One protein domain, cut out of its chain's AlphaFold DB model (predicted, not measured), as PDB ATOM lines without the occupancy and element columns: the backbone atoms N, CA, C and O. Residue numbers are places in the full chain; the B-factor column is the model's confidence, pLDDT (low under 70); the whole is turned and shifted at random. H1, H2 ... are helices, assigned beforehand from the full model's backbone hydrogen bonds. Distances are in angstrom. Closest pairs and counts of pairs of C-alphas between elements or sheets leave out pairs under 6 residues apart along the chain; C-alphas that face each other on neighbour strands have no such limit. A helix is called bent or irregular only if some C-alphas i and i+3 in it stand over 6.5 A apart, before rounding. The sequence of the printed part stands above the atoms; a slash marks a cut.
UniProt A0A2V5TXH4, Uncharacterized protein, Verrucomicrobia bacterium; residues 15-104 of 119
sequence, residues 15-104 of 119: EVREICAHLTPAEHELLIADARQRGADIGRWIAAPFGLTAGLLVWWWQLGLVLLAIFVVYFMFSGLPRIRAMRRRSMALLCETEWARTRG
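This is residues 15 to 104 of the 119 residues of an uncharacterized protein of Verrucomicrobia bacterium (UniProt A0A2V5TXH4). What shape is this? A long helical hairpin, H2 folding back into H3, with short H1 and H4 at the end away from the turn. What is its make-up? The 90 printed residues hold four named helices, H1 to H4, all helix by class. It is only just extended, close to loose: radius of gyration of the C-alphas 18.6 A, spans 58 by 21 by 16 A.

What is bent? H2, residues 25 to 59, is one helix by its hydrogen bonds but bent, with C-alphas 45 and 48 6.7 A apart; its arms are H2a, 25 to 45, and H2b, 48 to 59. What touches? H2b and H3, residues 61 to 96, form a hairpin and touch, through 63 to 71 of H3 alone, the closest C-alphas being Leu 57 and Gly 64, 3.9 A. What of the backbones? Each O i to N i+4 pair is within hydrogen-bond range in H1, residues 15 to 21, H2a, H2b and H4, residues 98 to 102; in H3, 30 of 32.

Where does H1 begin? At C-alpha 15, (16.437, -38.374, 54.161). How long is H3? It measures 48.9 A, with a kink of 32 degrees near residue 79.

Is anything missing? The printed part has no cut. Is confidence low? No printed residue is under 70.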
ATOM      1  N   GLU A  15      15.154 -38.181  53.469       76.88
ATOM      2  CA  GLU A  15      16.437 -38.374  54.161       76.88
ATOM      3  C   GLU A  15      17.614 -37.903  53.302       76.88
ATOM      4  O   GLU A  15      18.425 -37.089  53.731       76.88
ATOM      5  N   VAL A  16      17.685 -38.361  52.050       77.88
ATOM      6  CA  VAL A  16      18.773 -37.975  51.142       77.88
ATOM      7  C   VAL A  16      18.663 -36.502  50.766       77.88
ATOM      8  O   VAL A  16      19.678 -35.832  50.619       77.88
ATOM      9  N   ARG A  17      17.446 -35.968  50.640       78.25
ATOM     10  CA  ARG A  17      17.232 -34.536  50.407       78.25
ATOM     11  C   ARG A  17      17.766 -33.692  51.564       78.25
ATOM     12  O   ARG A  17      18.345 -32.639  51.313       78.25
ATOM     13  N   GLU A  18      17.588 -34.144  52.803       81.12
ATOM     14  CA  GLU A  18      18.107 -33.456  53.985       81.12
ATOM     15  C   GLU A  18      19.640 -33.514  54.039       81.12
ATOM     16  O   GLU A  18      20.265 -32.475  54.246       81.12
ATOM     17  N   ILE A  19      20.247 -34.671  53.736       81.25
ATOM     18  CA  ILE A  19      21.711 -34.804  53.600       81.25
ATOM     19  C   ILE A  19      22.226 -33.841  52.526       81.25
ATOM     20  O   ILE A  19      23.136 -33.056  52.775       81.25
ATOM     21  N   CYS A  20      21.603 -33.838  51.343       77.94
ATOM     22  CA  CYS A  20      22.021 -32.977  50.242       77.94
ATOM     23  C   CYS A  20      21.896 -31.479  50.555       77.94
ATOM     24  O   CYS A  20      22.657 -30.683  50.012       77.94
ATOM     25  N   ALA A  21      20.956 -31.087  51.418       81.50
ATOM     26  CA  ALA A  21      20.777 -29.695  51.826       81.50
ATOM     27  C   ALA A  21      21.880 -29.189  52.774       81.50
ATOM     28  O   ALA A  21      22.078 -27.979  52.864       81.50
ATOM     29  N   HIS A  22      22.584 -30.095  53.458       83.94
ATOM     30  CA  HIS A  22      23.633 -29.774  54.432       83.94
ATOM     31  C   HIS A  22      25.042 -30.144  53.952       83.94
ATOM     32  O   HIS A  22      25.986 -30.076  54.734       83.94
ATOM     33  N   LEU A  23      25.186 -30.526  52.682       82.38
ATOM     34  CA  LEU A  23      26.488 -30.792  52.077       82.38
ATOM     35  C   LEU A  23      27.369 -29.546  52.129       82.38
ATOM     36  O   LEU A  23      26.962 -28.461  51.698       82.38
ATOM     37  N   THR A  24      28.605 -29.727  52.579       86.06
ATOM     38  CA  THR A  24      29.636 -28.706  52.399       86.06
ATOM     39  C   THR A  24      29.990 -28.575  50.908       86.06
ATOM     40  O   THR A  24      29.826 -29.529  50.140       86.06
ATOM     41  N   PRO A  25      30.509 -27.417  50.457       84.50
ATOM     42  CA  PRO A  25      30.938 -27.251  49.067       84.50
ATOM     43  C   PRO A  25      31.979 -28.295  48.625       84.50
ATOM     44  O   PRO A  25      31.896 -28.804  47.512       84.50
ATOM     45  N   ALA A  26      32.907 -28.669  49.513       84.44
ATOM     46  CA  ALA A  26      33.944 -29.662  49.228       84.44
ATOM     47  C   ALA A  26      33.370 -31.078  49.039       84.44
ATOM     48  O   ALA A  26      33.728 -31.775  48.089       84.44
ATOM     49  N   GLU A  27      32.441 -31.502  49.903       83.31
ATOM     50  CA  GLU A  27      31.750 -32.790  49.751       83.31
ATOM     51  C   GLU A  27      30.893 -32.814  48.480       83.31
ATOM     52  O   GLU A  27      30.832 -33.828  47.784       83.31
ATOM     53  N   HIS A  28      30.257 -31.688  48.149       83.44
ATOM     54  CA  HIS A  28      29.468 -31.552  46.931       83.44
ATOM     55  C   HIS A  28      30.336 -31.769  45.681       83.44
ATOM     56  O   HIS A  28      29.981 -32.575  44.817       83.44
ATOM     57  N   GLU A  29      31.483 -31.093  45.583       86.19
ATOM     58  CA  GLU A  29      32.399 -31.250  44.448       86.19
ATOM     59  C   GLU A  29      32.925 -32.681  44.320       86.19
ATOM     60  O   GLU A  29      32.953 -33.228  43.214       86.19
ATOM     61  N   LEU A  30      33.263 -33.326  45.441       85.44
ATOM     62  CA  LEU A  30      33.718 -34.715  45.461       85.44
ATOM     63  C   LEU A  30      32.636 -35.672  44.938       85.44
ATOM     64  O   LEU A  30      32.916 -36.527  44.093       85.44
ATOM     65  N   LEU A  31      31.384 -35.497  45.374       83.94
ATOM     66  CA  LEU A  31      30.254 -36.298  44.902       83.94
ATOM     67  C   LEU A  31      29.982 -36.096  43.406       83.94
ATOM     68  O   LEU A  31      29.700 -37.070  42.699       83.94
ATOM     69  N   ILE A  32      30.087 -34.859  42.905       85.50
ATOM     70  CA  ILE A  32      29.950 -34.561  41.473       85.50
ATOM     71  C   ILE A  32      31.083 -35.204  40.675       85.50
ATOM     72  O   ILE A  32      30.818 -35.828  39.646       85.50
ATOM     73  N   ALA A  33      32.330 -35.071  41.126       86.00
ATOM     74  CA  ALA A  33      33.489 -35.635  40.444       86.00
ATOM     75  C   ALA A  33      33.373 -37.163  40.332       86.00
ATOM     76  O   ALA A  33      33.505 -37.717  39.238       86.00
ATOM     77  N   ASP A  34      33.009 -37.831  41.427       84.94
ATOM     78  CA  ASP A  34      32.779 -39.276  41.464       84.94
ATOM     79  C   ASP A  34      31.574 -39.690  40.594       84.94
ATOM     80  O   ASP A  34      31.618 -40.673  39.852       84.94
ATOM     81  N   ALA A  35      30.476 -38.923  40.592       83.88
ATOM     82  CA  ALA A  35      29.356 -39.157  39.676       83.88
ATOM     83  C   ALA A  35      29.769 -39.028  38.200       83.88
ATOM     84  O   ALA A  35      29.409 -39.883  37.386       83.88
ATOM     85  N   ARG A  36      30.560 -38.008  37.860       87.38
ATOM     86  CA  ARG A  36      31.041 -37.757  36.499       87.38
ATOM     87  C   ARG A  36      31.979 -38.859  36.020       87.38
ATOM     88  O   ARG A  36      31.799 -39.358  34.910       87.38
ATOM     89  N   GLN A  37      32.937 -39.263  36.852       88.38
ATOM     90  CA  GLN A  37      33.860 -40.350  36.531       88.38
ATOM     91  C   GLN A  37      33.102 -41.663  36.304       88.38
ATOM     92  O   GLN A  37      33.289 -42.314  35.279       88.38
ATOM     93  N   ARG A  38      32.153 -42.001  37.186       84.25
ATOM     94  CA  ARG A  38      31.303 -43.190  37.013       84.25
ATOM     95  C   ARG A  38      30.465 -43.133  35.743       84.25
ATOM     96  O   ARG A  38      30.353 -44.138  35.046       84.25
ATOM     97  N   GLY A  39      29.880 -41.977  35.436       85.94
ATOM     98  CA  GLY A  39      29.130 -41.769  34.198       85.94
ATOM     99  C   GLY A  39      29.996 -42.021  32.963       85.94
ATOM    100  O   GLY A  39      29.572 -42.730  32.052       85.94
ATOM    101  N   ALA A  40      31.235 -41.525  32.969       89.62
ATOM    102  CA  ALA A  40      32.198 -41.771  31.900       89.62
ATOM    103  C   ALA A  40      32.584 -43.257  31.789       89.62
ATOM    104  O   ALA A  40      32.597 -43.804  30.686       89.62
ATOM    105  N   ASP A  41      32.829 -43.932  32.914       88.50
ATOM    106  CA  ASP A  41      33.177 -45.358  32.944       88.50
ATOM    107  C   ASP A  41      32.028 -46.259  32.481       88.50
ATOM    108  O   ASP A  41      32.255 -47.300  31.858       88.50
ATOM    109  N   ILE A  42      30.782 -45.892  32.788       87.31
ATOM    110  CA  ILE A  42      29.588 -46.586  32.294       87.31
ATOM    111  C   ILE A  42      29.417 -46.315  30.801       87.31
ATOM    112  O   ILE A  42      29.229 -47.256  30.034       87.31
ATOM    113  N   GLY A  43      29.540 -45.054  30.382       88.00
ATOM    114  CA  GLY A  43      29.445 -44.659  28.981       88.00
ATOM    115  C   GLY A  43      30.453 -45.407  28.114       88.00
ATOM    116  O   GLY A  43      30.063 -46.060  27.153       88.00
ATOM    117  N   ARG A  44      31.734 -45.410  28.497       90.06
ATOM    118  CA  ARG A  44      32.798 -46.130  27.779       90.06
ATOM    119  C   ARG A  44      32.541 -47.635  27.718       90.06
ATOM    120  O   ARG A  44      32.800 -48.265  26.698       90.06
ATOM    121  N   TRP A  45      32.018 -48.199  28.800       88.12
ATOM    122  CA  TRP A  45      31.715 -49.622  28.897       88.12
ATOM    123  C   TRP A  45      30.551 -50.058  27.993       88.12
ATOM    124  O   TRP A  45      30.590 -51.159  27.447       88.12
ATOM    125  N   ILE A  46      29.540 -49.204  27.802       89.50
ATOM    126  CA  ILE A  46      28.372 -49.495  26.950       89.50
ATOM    127  C   ILE A  46      28.616 -49.096  25.492       89.50
ATOM    128  O   ILE A  46      28.113 -49.761  24.590       89.50
ATOM    129  N   ALA A  47      29.391 -48.038  25.245       91.25
ATOM    130  CA  ALA A  47      29.540 -47.439  23.920       91.25
ATOM    131  C   ALA A  47      30.042 -48.432  22.865       91.25
ATOM    132  O   ALA A  47      29.472 -48.505  21.781       91.25
ATOM    133  N   ALA A  48      31.073 -49.217  23.186       87.69
ATOM    134  CA  ALA A  48      31.643 -50.188  22.255       87.69
ATOM    135  C   ALA A  48      30.657 -51.314  21.871       87.69
ATOM    136  O   ALA A  48      30.386 -51.473  20.680       87.69
ATOM    137  N   PRO A  49      30.071 -52.076  22.820       88.25
ATOM    138  CA  PRO A  49      29.131 -53.135  22.463       88.25
ATOM    139  C   PRO A  49      27.843 -52.594  21.832       88.25
ATOM    140  O   PRO A  49      27.328 -53.215  20.908       88.25
ATOM    141  N   PHE A  50      27.351 -51.431  22.271       90.12
ATOM    142  CA  PHE A  50      26.172 -50.797  21.679       90.12
ATOM    143  C   PHE A  50      26.426 -50.306  20.248       90.12
ATOM    144  O   PHE A  50      25.598 -50.510  19.367       90.12
ATOM    145  N   GLY A  51      27.578 -49.682  19.988       91.00
ATOM    146  CA  GLY A  51      27.946 -49.241  18.642       91.00
ATOM    147  C   GLY A  51      28.086 -50.416  17.674       91.00
ATOM    148  O   GLY A  51      27.598 -50.347  16.548       91.00
ATOM    149  N   LEU A  52      28.688 -51.518  18.132       89.56
ATOM    150  CA  LEU A  52      28.824 -52.741  17.342       89.56
ATOM    151  C   LEU A  52      27.463 -53.372  17.021       89.56
ATOM    152  O   LEU A  52      27.207 -53.717  15.868       89.56
ATOM    153  N   THR A  53      26.583 -53.512  18.017       89.69
ATOM    154  CA  THR A  53      25.247 -54.086  17.806       89.69
ATOM    155  C   THR A  53      24.404 -53.207  16.892       89.69
ATOM    156  O   THR A  53      23.804 -53.730  15.959       89.69
ATOM    157  N   ALA A  54      24.411 -51.886  17.091       89.88
ATOM    158  CA  ALA A  54      23.684 -50.941  16.248       89.88
ATOM    159  C   ALA A  54      24.196 -50.945  14.800       89.88
ATOM    160  O   ALA A  54      23.397 -51.025  13.867       89.88
ATOM    161  N   GLY A  55      25.519 -50.922  14.601       90.19
ATOM    162  CA  GLY A  55      26.124 -50.977  13.270       90.19
ATOM    163  C   GLY A  55      25.785 -52.269  12.525       90.19
ATOM    164  O   GLY A  55      25.411 -52.231  11.352       90.19
ATOM    165  N   LEU A  56      25.834 -53.412  13.216       90.56
ATOM    166  CA  LEU A  56      25.469 -54.702  12.628       90.56
ATOM    167  C   LEU A  56      23.967 -54.845  12.392       90.56
ATOM    168  O   LEU A  56      23.586 -55.491  11.425       90.56
ATOM    169  N   LEU A  57      23.113 -54.214  13.200       89.94
ATOM    170  CA  LEU A  57      21.672 -54.167  12.938       89.94
ATOM    171  C   LEU A  57      21.371 -53.505  11.588       89.94
ATOM    172  O   LEU A  57      20.518 -53.984  10.845       89.94
ATOM    173  N   VAL A  58      22.092 -52.424  11.276       90.94
ATOM    174  CA  VAL A  58      21.935 -51.668  10.025       90.94
ATOM    175  C   VAL A  58      22.537 -52.421   8.838       90.94
ATOM    176  O   VAL A  58      21.918 -52.480   7.780       90.94
ATOM    177  N   TRP A  59      23.727 -53.005   9.001       91.06
ATOM    178  CA  TRP A  59      24.434 -53.680   7.908       91.06
ATOM    179  C   TRP A  59      23.892 -55.085   7.613       91.06
ATOM    180  O   TRP A  59      23.779 -55.483   6.456       91.06
ATOM    181  N   TRP A  60      23.562 -55.854   8.653       92.19
ATOM    182  CA  TRP A  60      23.092 -57.233   8.537       92.19
ATOM    183  C   TRP A  60      22.141 -57.600   9.680       92.19
ATOM    184  O   TRP A  60      22.518 -58.181  10.699       92.19
ATOM    185  N   TRP A  61      20.858 -57.333   9.448       89.75
ATOM    186  CA  TRP A  61      19.787 -57.443  10.438       89.75
ATOM    187  C   TRP A  61      19.759 -58.758  11.238       89.75
ATOM    188  O   TRP A  61      19.633 -58.732  12.460       89.75
ATOM    189  N   GLN A  62      19.913 -59.913  10.582       91.44
ATOM    190  CA  GLN A  62      19.884 -61.222  11.253       91.44
ATOM    191  C   GLN A  62      21.016 -61.378  12.279       91.44
ATOM    192  O   GLN A  62      20.771 -61.795  13.410       91.44
ATOM    193  N   LEU A  63      22.241 -60.998  11.907       88.88
ATOM    194  CA  LEU A  63      23.390 -60.994  12.814       88.88
ATOM    195  C   LEU A  63      23.230 -59.928  13.902       88.88
ATOM    196  O   LEU A  63      23.502 -60.199  15.071       88.88
ATOM    197  N   GLY A  64      22.708 -58.753  13.545       90.06
ATOM    198  CA  GLY A  64      22.376 -57.695  14.495       90.06
ATOM    199  C   GLY A  64      21.408 -58.151  15.591       90.06
ATOM    200  O   GLY A  64      21.654 -57.877  16.762       90.06
ATOM    201  N   LEU A  65      20.348 -58.891  15.249       92.19
ATOM    202  CA  LEU A  65      19.393 -59.427  16.228       92.19
ATOM    203  C   LEU A  65      20.040 -60.423  17.198       92.19
ATOM    204  O   LEU A  65      19.766 -60.379  18.399       92.19
ATOM    205  N   VAL A  66      20.925 -61.293  16.701       92.44
ATOM    206  CA  VAL A  66      21.675 -62.234  17.548       92.44
ATOM    207  C   VAL A  66      22.581 -61.473  18.518       92.44
ATOM    208  O   VAL A  66      22.569 -61.737  19.720       92.44
ATOM    209  N   LEU A  67      23.317 -60.474  18.025       91.31
ATOM    210  CA  LEU A  67      24.156 -59.618  18.864       91.31
ATOM    211  C   LEU A  67      23.348 -58.793  19.865       91.31
ATOM    212  O   LEU A  67      23.795 -58.621  20.997       91.31
ATOM    213  N   LEU A  68      22.164 -58.312  19.488       91.75
ATOM    214  CA  LEU A  68      21.269 -57.598  20.393       91.75
ATOM    215  C   LEU A  68      20.833 -58.499  21.554       91.75
ATOM    216  O   LEU A  68      20.893 -58.073  22.706       91.75
ATOM    217  N   ALA A  69      20.457 -59.751  21.279       93.19
ATOM    218  CA  ALA A  69      20.111 -60.714  22.323       93.19
ATOM    219  C   ALA A  69      21.296 -60.968  23.272       93.19
ATOM    220  O   ALA A  69      21.135 -60.906  24.493       93.19
ATOM    221  N   ILE A  70      22.502 -61.164  22.727       92.88
ATOM    222  CA  ILE A  70      23.733 -61.318  23.520       92.88
ATOM    223  C   ILE A  70      24.006 -60.062  24.354       92.88
ATOM    224  O   ILE A  70      24.354 -60.169  25.528       92.88
ATOM    225  N   PHE A  71      23.816 -58.871  23.786       90.38
ATOM    226  CA  PHE A  71      24.013 -57.604  24.481       90.38
ATOM    227  C   PHE A  71      23.035 -57.425  25.647       90.38
ATOM    228  O   PHE A  71      23.450 -57.011  26.728       90.38
ATOM    229  N   VAL A  72      21.761 -57.785  25.468       91.75
ATOM    230  CA  VAL A  72      20.756 -57.751  26.543       91.75
ATOM    231  C   VAL A  72      21.138 -58.710  27.668       91.75
ATOM    232  O   VAL A  72      21.136 -58.317  28.835       91.75
ATOM    233  N   VAL A  73      21.525 -59.943  27.330       93.88
ATOM    234  CA  VAL A  73      21.997 -60.939  28.303       93.88
ATOM    235  C   VAL A  73      23.223 -60.413  29.048       93.88
ATOM    236  O   VAL A  73      23.237 -60.380  30.279       93.88
ATOM    237  N   TYR A  74      24.222 -59.919  28.319       89.88
ATOM    238  CA  TYR A  74      25.416 -59.310  28.890       89.88
ATOM    239  C   TYR A  74      25.059 -58.181  29.856       89.88
ATOM    240  O   TYR A  74      25.503 -58.202  31.004       89.88
ATOM    241  N   PHE A  75      24.219 -57.231  29.439       88.12
ATOM    242  CA  PHE A  75      23.792 -56.106  30.268       88.12
ATOM    243  C   PHE A  75      23.021 -56.561  31.512       88.12
ATOM    244  O   PHE A  75      23.203 -55.999  32.591       88.12
ATOM    245  N   MET A  76      22.210 -57.610  31.413       88.81
ATOM    246  CA  MET A  76      21.504 -58.167  32.563       88.81
ATOM    247  C   MET A  76      22.481 -58.754  33.591       88.81
ATOM    248  O   MET A  76      22.375 -58.455  34.778       88.81
ATOM    249  N   PHE A  77      23.474 -59.529  33.148       90.50
ATOM    250  CA  PHE A  77      24.418 -60.191  34.052       90.50
ATOM    251  C   PHE A  77      25.512 -59.271  34.594       90.50
ATOM    252  O   PHE A  77      25.934 -59.437  35.734       90.50
ATOM    253  N   SER A  78      25.963 -58.287  33.818       86.75
ATOM    254  CA  SER A  78      27.058 -57.386  34.211       86.75
ATOM    255  C   SER A  78      26.573 -55.998  34.643       86.75
ATOM    256  O   SER A  78      27.116 -55.415  35.581       86.75
ATOM    257  N   GLY A  79      25.508 -55.482  34.030       84.06
ATOM    258  CA  GLY A  79      24.922 -54.180  34.340       84.06
ATOM    259  C   GLY A  79      24.162 -54.171  35.665       84.06
ATOM    260  O   GLY A  79      24.423 -53.306  36.500       84.06
ATOM    261  N   LEU A  80      23.283 -55.148  35.923       82.81
ATOM    262  CA  LEU A  80      22.523 -55.207  37.185       82.81
ATOM    263  C   LEU A  80      23.406 -55.217  38.447       82.81
ATOM    264  O   LEU A  80      23.148 -54.406  39.346       82.81
ATOM    265  N   PRO A  81      24.444 -56.070  38.577       87.38
ATOM    266  CA  PRO A  81      25.309 -56.027  39.753       87.38
ATOM    267  C   PRO A  81      26.093 -54.718  39.839       87.38
ATOM    268  O   PRO A  81      26.264 -54.198  40.943       87.38
ATOM    269  N   ARG A  82      26.503 -54.134  38.704       84.31
ATOM    270  CA  ARG A  82      27.208 -52.847  38.668       84.31
ATOM    271  C   ARG A  82      26.315 -51.697  39.132       84.31
ATOM    272  O   ARG A  82      26.753 -50.898  39.952       84.31
ATOM    273  N   ILE A  83      25.049 -51.670  38.715       81.75
ATOM    274  CA  ILE A  83      24.040 -50.707  39.189       81.75
ATOM    275  C   ILE A  83      23.795 -50.887  40.693       81.75
ATOM    276  O   ILE A  83      23.775 -49.911  41.440       81.75
ATOM    277  N   ARG A  84      23.668 -52.130  41.178       84.06
ATOM    278  CA  ARG A  84      23.506 -52.408  42.618       84.06
ATOM    279  C   ARG A  84      24.729 -51.987  43.433       84.06
ATOM    280  O   ARG A  84      24.579 -51.456  44.531       84.06
ATOM    281  N   ALA A  85      25.933 -52.234  42.927       85.00
ATOM    282  CA  ALA A  85      27.176 -51.808  43.561       85.00
ATOM    283  C   ALA A  85      27.296 -50.279  43.574       85.00
ATOM    284  O   ALA A  85      27.624 -49.705  44.608       85.00
ATOM    285  N   MET A  86      26.954 -49.621  42.464       81.31
ATOM    286  CA  MET A  86      26.917 -48.164  42.362       81.31
ATOM    287  C   MET A  86      25.949 -47.569  43.381       81.31
ATOM    288  O   MET A  86      26.341 -46.696  44.145       81.31
ATOM    289  N   ARG A  87      24.730 -48.110  43.469       80.62
ATOM    290  CA  ARG A  87      23.724 -47.688  44.450       80.62
ATOM    291  C   ARG A  87      24.259 -47.759  45.883       80.62
ATOM    292  O   ARG A  87      24.118 -46.799  46.631       80.62
ATOM    293  N   ARG A  88      24.903 -48.873  46.244       83.00
ATOM    294  CA  ARG A  88      25.505 -49.064  47.575       83.00
ATOM    295  C   ARG A  88      26.639 -48.080  47.848       83.00
ATOM    296  O   ARG A  88      26.690 -47.514  48.930       83.00
ATOM    297  N   ARG A  89      27.507 -47.830  46.865       82.25
ATOM    298  CA  ARG A  89      28.585 -46.837  46.993       82.25
ATOM    299  C   ARG A  89      28.042 -45.424  47.168       82.25
ATOM    300  O   ARG A  89      28.524 -44.707  48.029       82.25
ATOM    301  N   SER A  90      27.014 -45.038  46.412       81.38
ATOM    302  CA  SER A  90      26.371 -43.732  46.585       81.38
ATOM    303  C   SER A  90      25.753 -43.580  47.976       81.38
ATOM    304  O   SER A  90      25.881 -42.521  48.574       81.38
ATOM    305  N   MET A  91      25.131 -44.635  48.518       80.38
ATOM    306  CA  MET A  91      24.637 -44.633  49.902       80.38
ATOM    307  C   MET A  91      25.777 -44.479  50.914       80.38
ATOM    308  O   MET A  91      25.661 -43.666  51.820       80.38
ATOM    309  N   ALA A  92      26.879 -45.212  50.737       83.44
ATOM    310  CA  ALA A  92      28.045 -45.119  51.615       83.44
ATOM    311  C   ALA A  92      28.643 -43.703  51.623       83.44
ATOM    312  O   ALA A  92      28.803 -43.124  52.689       83.44
ATOM    313  N   LEU A  93      28.855 -43.108  50.446       81.38
ATOM    314  CA  LEU A  93      29.389 -41.748  50.319       81.38
ATOM    315  C   LEU A  93      28.478 -40.695  50.962       81.38
ATOM    316  O   LEU A  93      28.960 -39.756  51.583       81.38
ATOM    317  N   LEU A  94      27.156 -40.855  50.851       80.88
ATOM    318  CA  LEU A  94      26.203 -39.973  51.530       80.88
ATOM    319  C   LEU A  94      26.259 -40.135  53.054       80.88
ATOM    320  O   LEU A  94      26.164 -39.140  53.769       80.88
ATOM    321  N   CYS A  95      26.430 -41.361  53.556       82.31
ATOM    322  CA  CYS A  95      26.600 -41.626  54.986       82.31
ATOM    323  C   CYS A  95      27.953 -41.146  55.539       82.31
ATOM    324  O   CYS A  95      28.053 -40.881  56.734       82.31
ATOM    325  N   GLU A  96      28.975 -41.013  54.693       83.38
ATOM    326  CA  GLU A  96      30.300 -40.518  55.085       83.38
ATOM    327  C   GLU A  96      30.359 -39.003  55.311       83.38
ATOM    328  O   GLU A  96      31.300 -38.551  55.976       83.38
ATOM    329  N   THR A  97      29.361 -38.257  54.817       83.56
ATOM    330  CA  THR A  97      29.245 -36.799  54.997       83.56
ATOM    331  C   THR A  97      29.207 -36.408  56.470       83.56
ATOM    332  O   THR A  97      28.673 -37.147  57.303       83.56
ATOM    333  N   GLU A  98      29.729 -35.231  56.814       81.94
ATOM    334  CA  GLU A  98      29.775 -34.758  58.207       81.94
ATOM    335  C   GLU A  98      28.381 -34.740  58.852       81.94
ATOM    336  O   GLU A  98      28.179 -35.192  59.985       81.94
ATOM    337  N   TRP A  99      27.382 -34.299  58.092       80.38
ATOM    338  CA  TRP A  99      26.001 -34.246  58.552       80.38
ATOM    339  C   TRP A  99      25.392 -35.639  58.786       80.38
ATOM    340  O   TRP A  99      24.739 -35.872  59.801       80.38
ATOM    341  N   ALA A 100      25.628 -36.605  57.893       80.00
ATOM    342  CA  ALA A 100      25.111 -37.964  58.077       80.00
ATOM    343  C   ALA A 100      25.865 -38.726  59.183       80.00
ATOM    344  O   ALA A 100      25.262 -39.516  59.918       80.00
ATOM    345  N   ARG A 101      27.164 -38.444  59.347       81.19
ATOM    346  CA  ARG A 101      28.022 -39.025  60.386       81.19
ATOM    347  C   ARG A 101      27.576 -38.603  61.784       81.19
ATOM    348  O   ARG A 101      27.492 -39.448  62.671       81.19
ATOM    349  N   THR A 102      27.214 -37.333  61.975       81.94
ATOM    350  CA  THR A 102      26.702 -36.835  63.268       81.94
ATOM    351  C   THR A 102      25.349 -37.438  63.655       81.94
ATOM    352  O   THR A 102      25.060 -37.571  64.842       81.94
ATOM    353  N   ARG A 103      24.537 -37.873  62.682       77.56
ATOM    354  CA  ARG A 103      23.253 -38.560  62.918       77.56
ATOM    355  C   ARG A 103      23.348 -40.090  62.981       77.56
ATOM    356  O   ARG A 103      22.322 -40.747  63.145       77.56
ATOM    357  N   GLY A 104      24.544 -40.671  62.856       78.25
ATOM    358  CA  GLY A 104      24.726 -42.125  62.884       78.25
ATOM    359  C   GLY A 104      24.020 -42.850  61.732       78.25
ATOM    360  O   GLY A 104      23.505 -43.956  61.914       78.25
TER     361      GLY A 104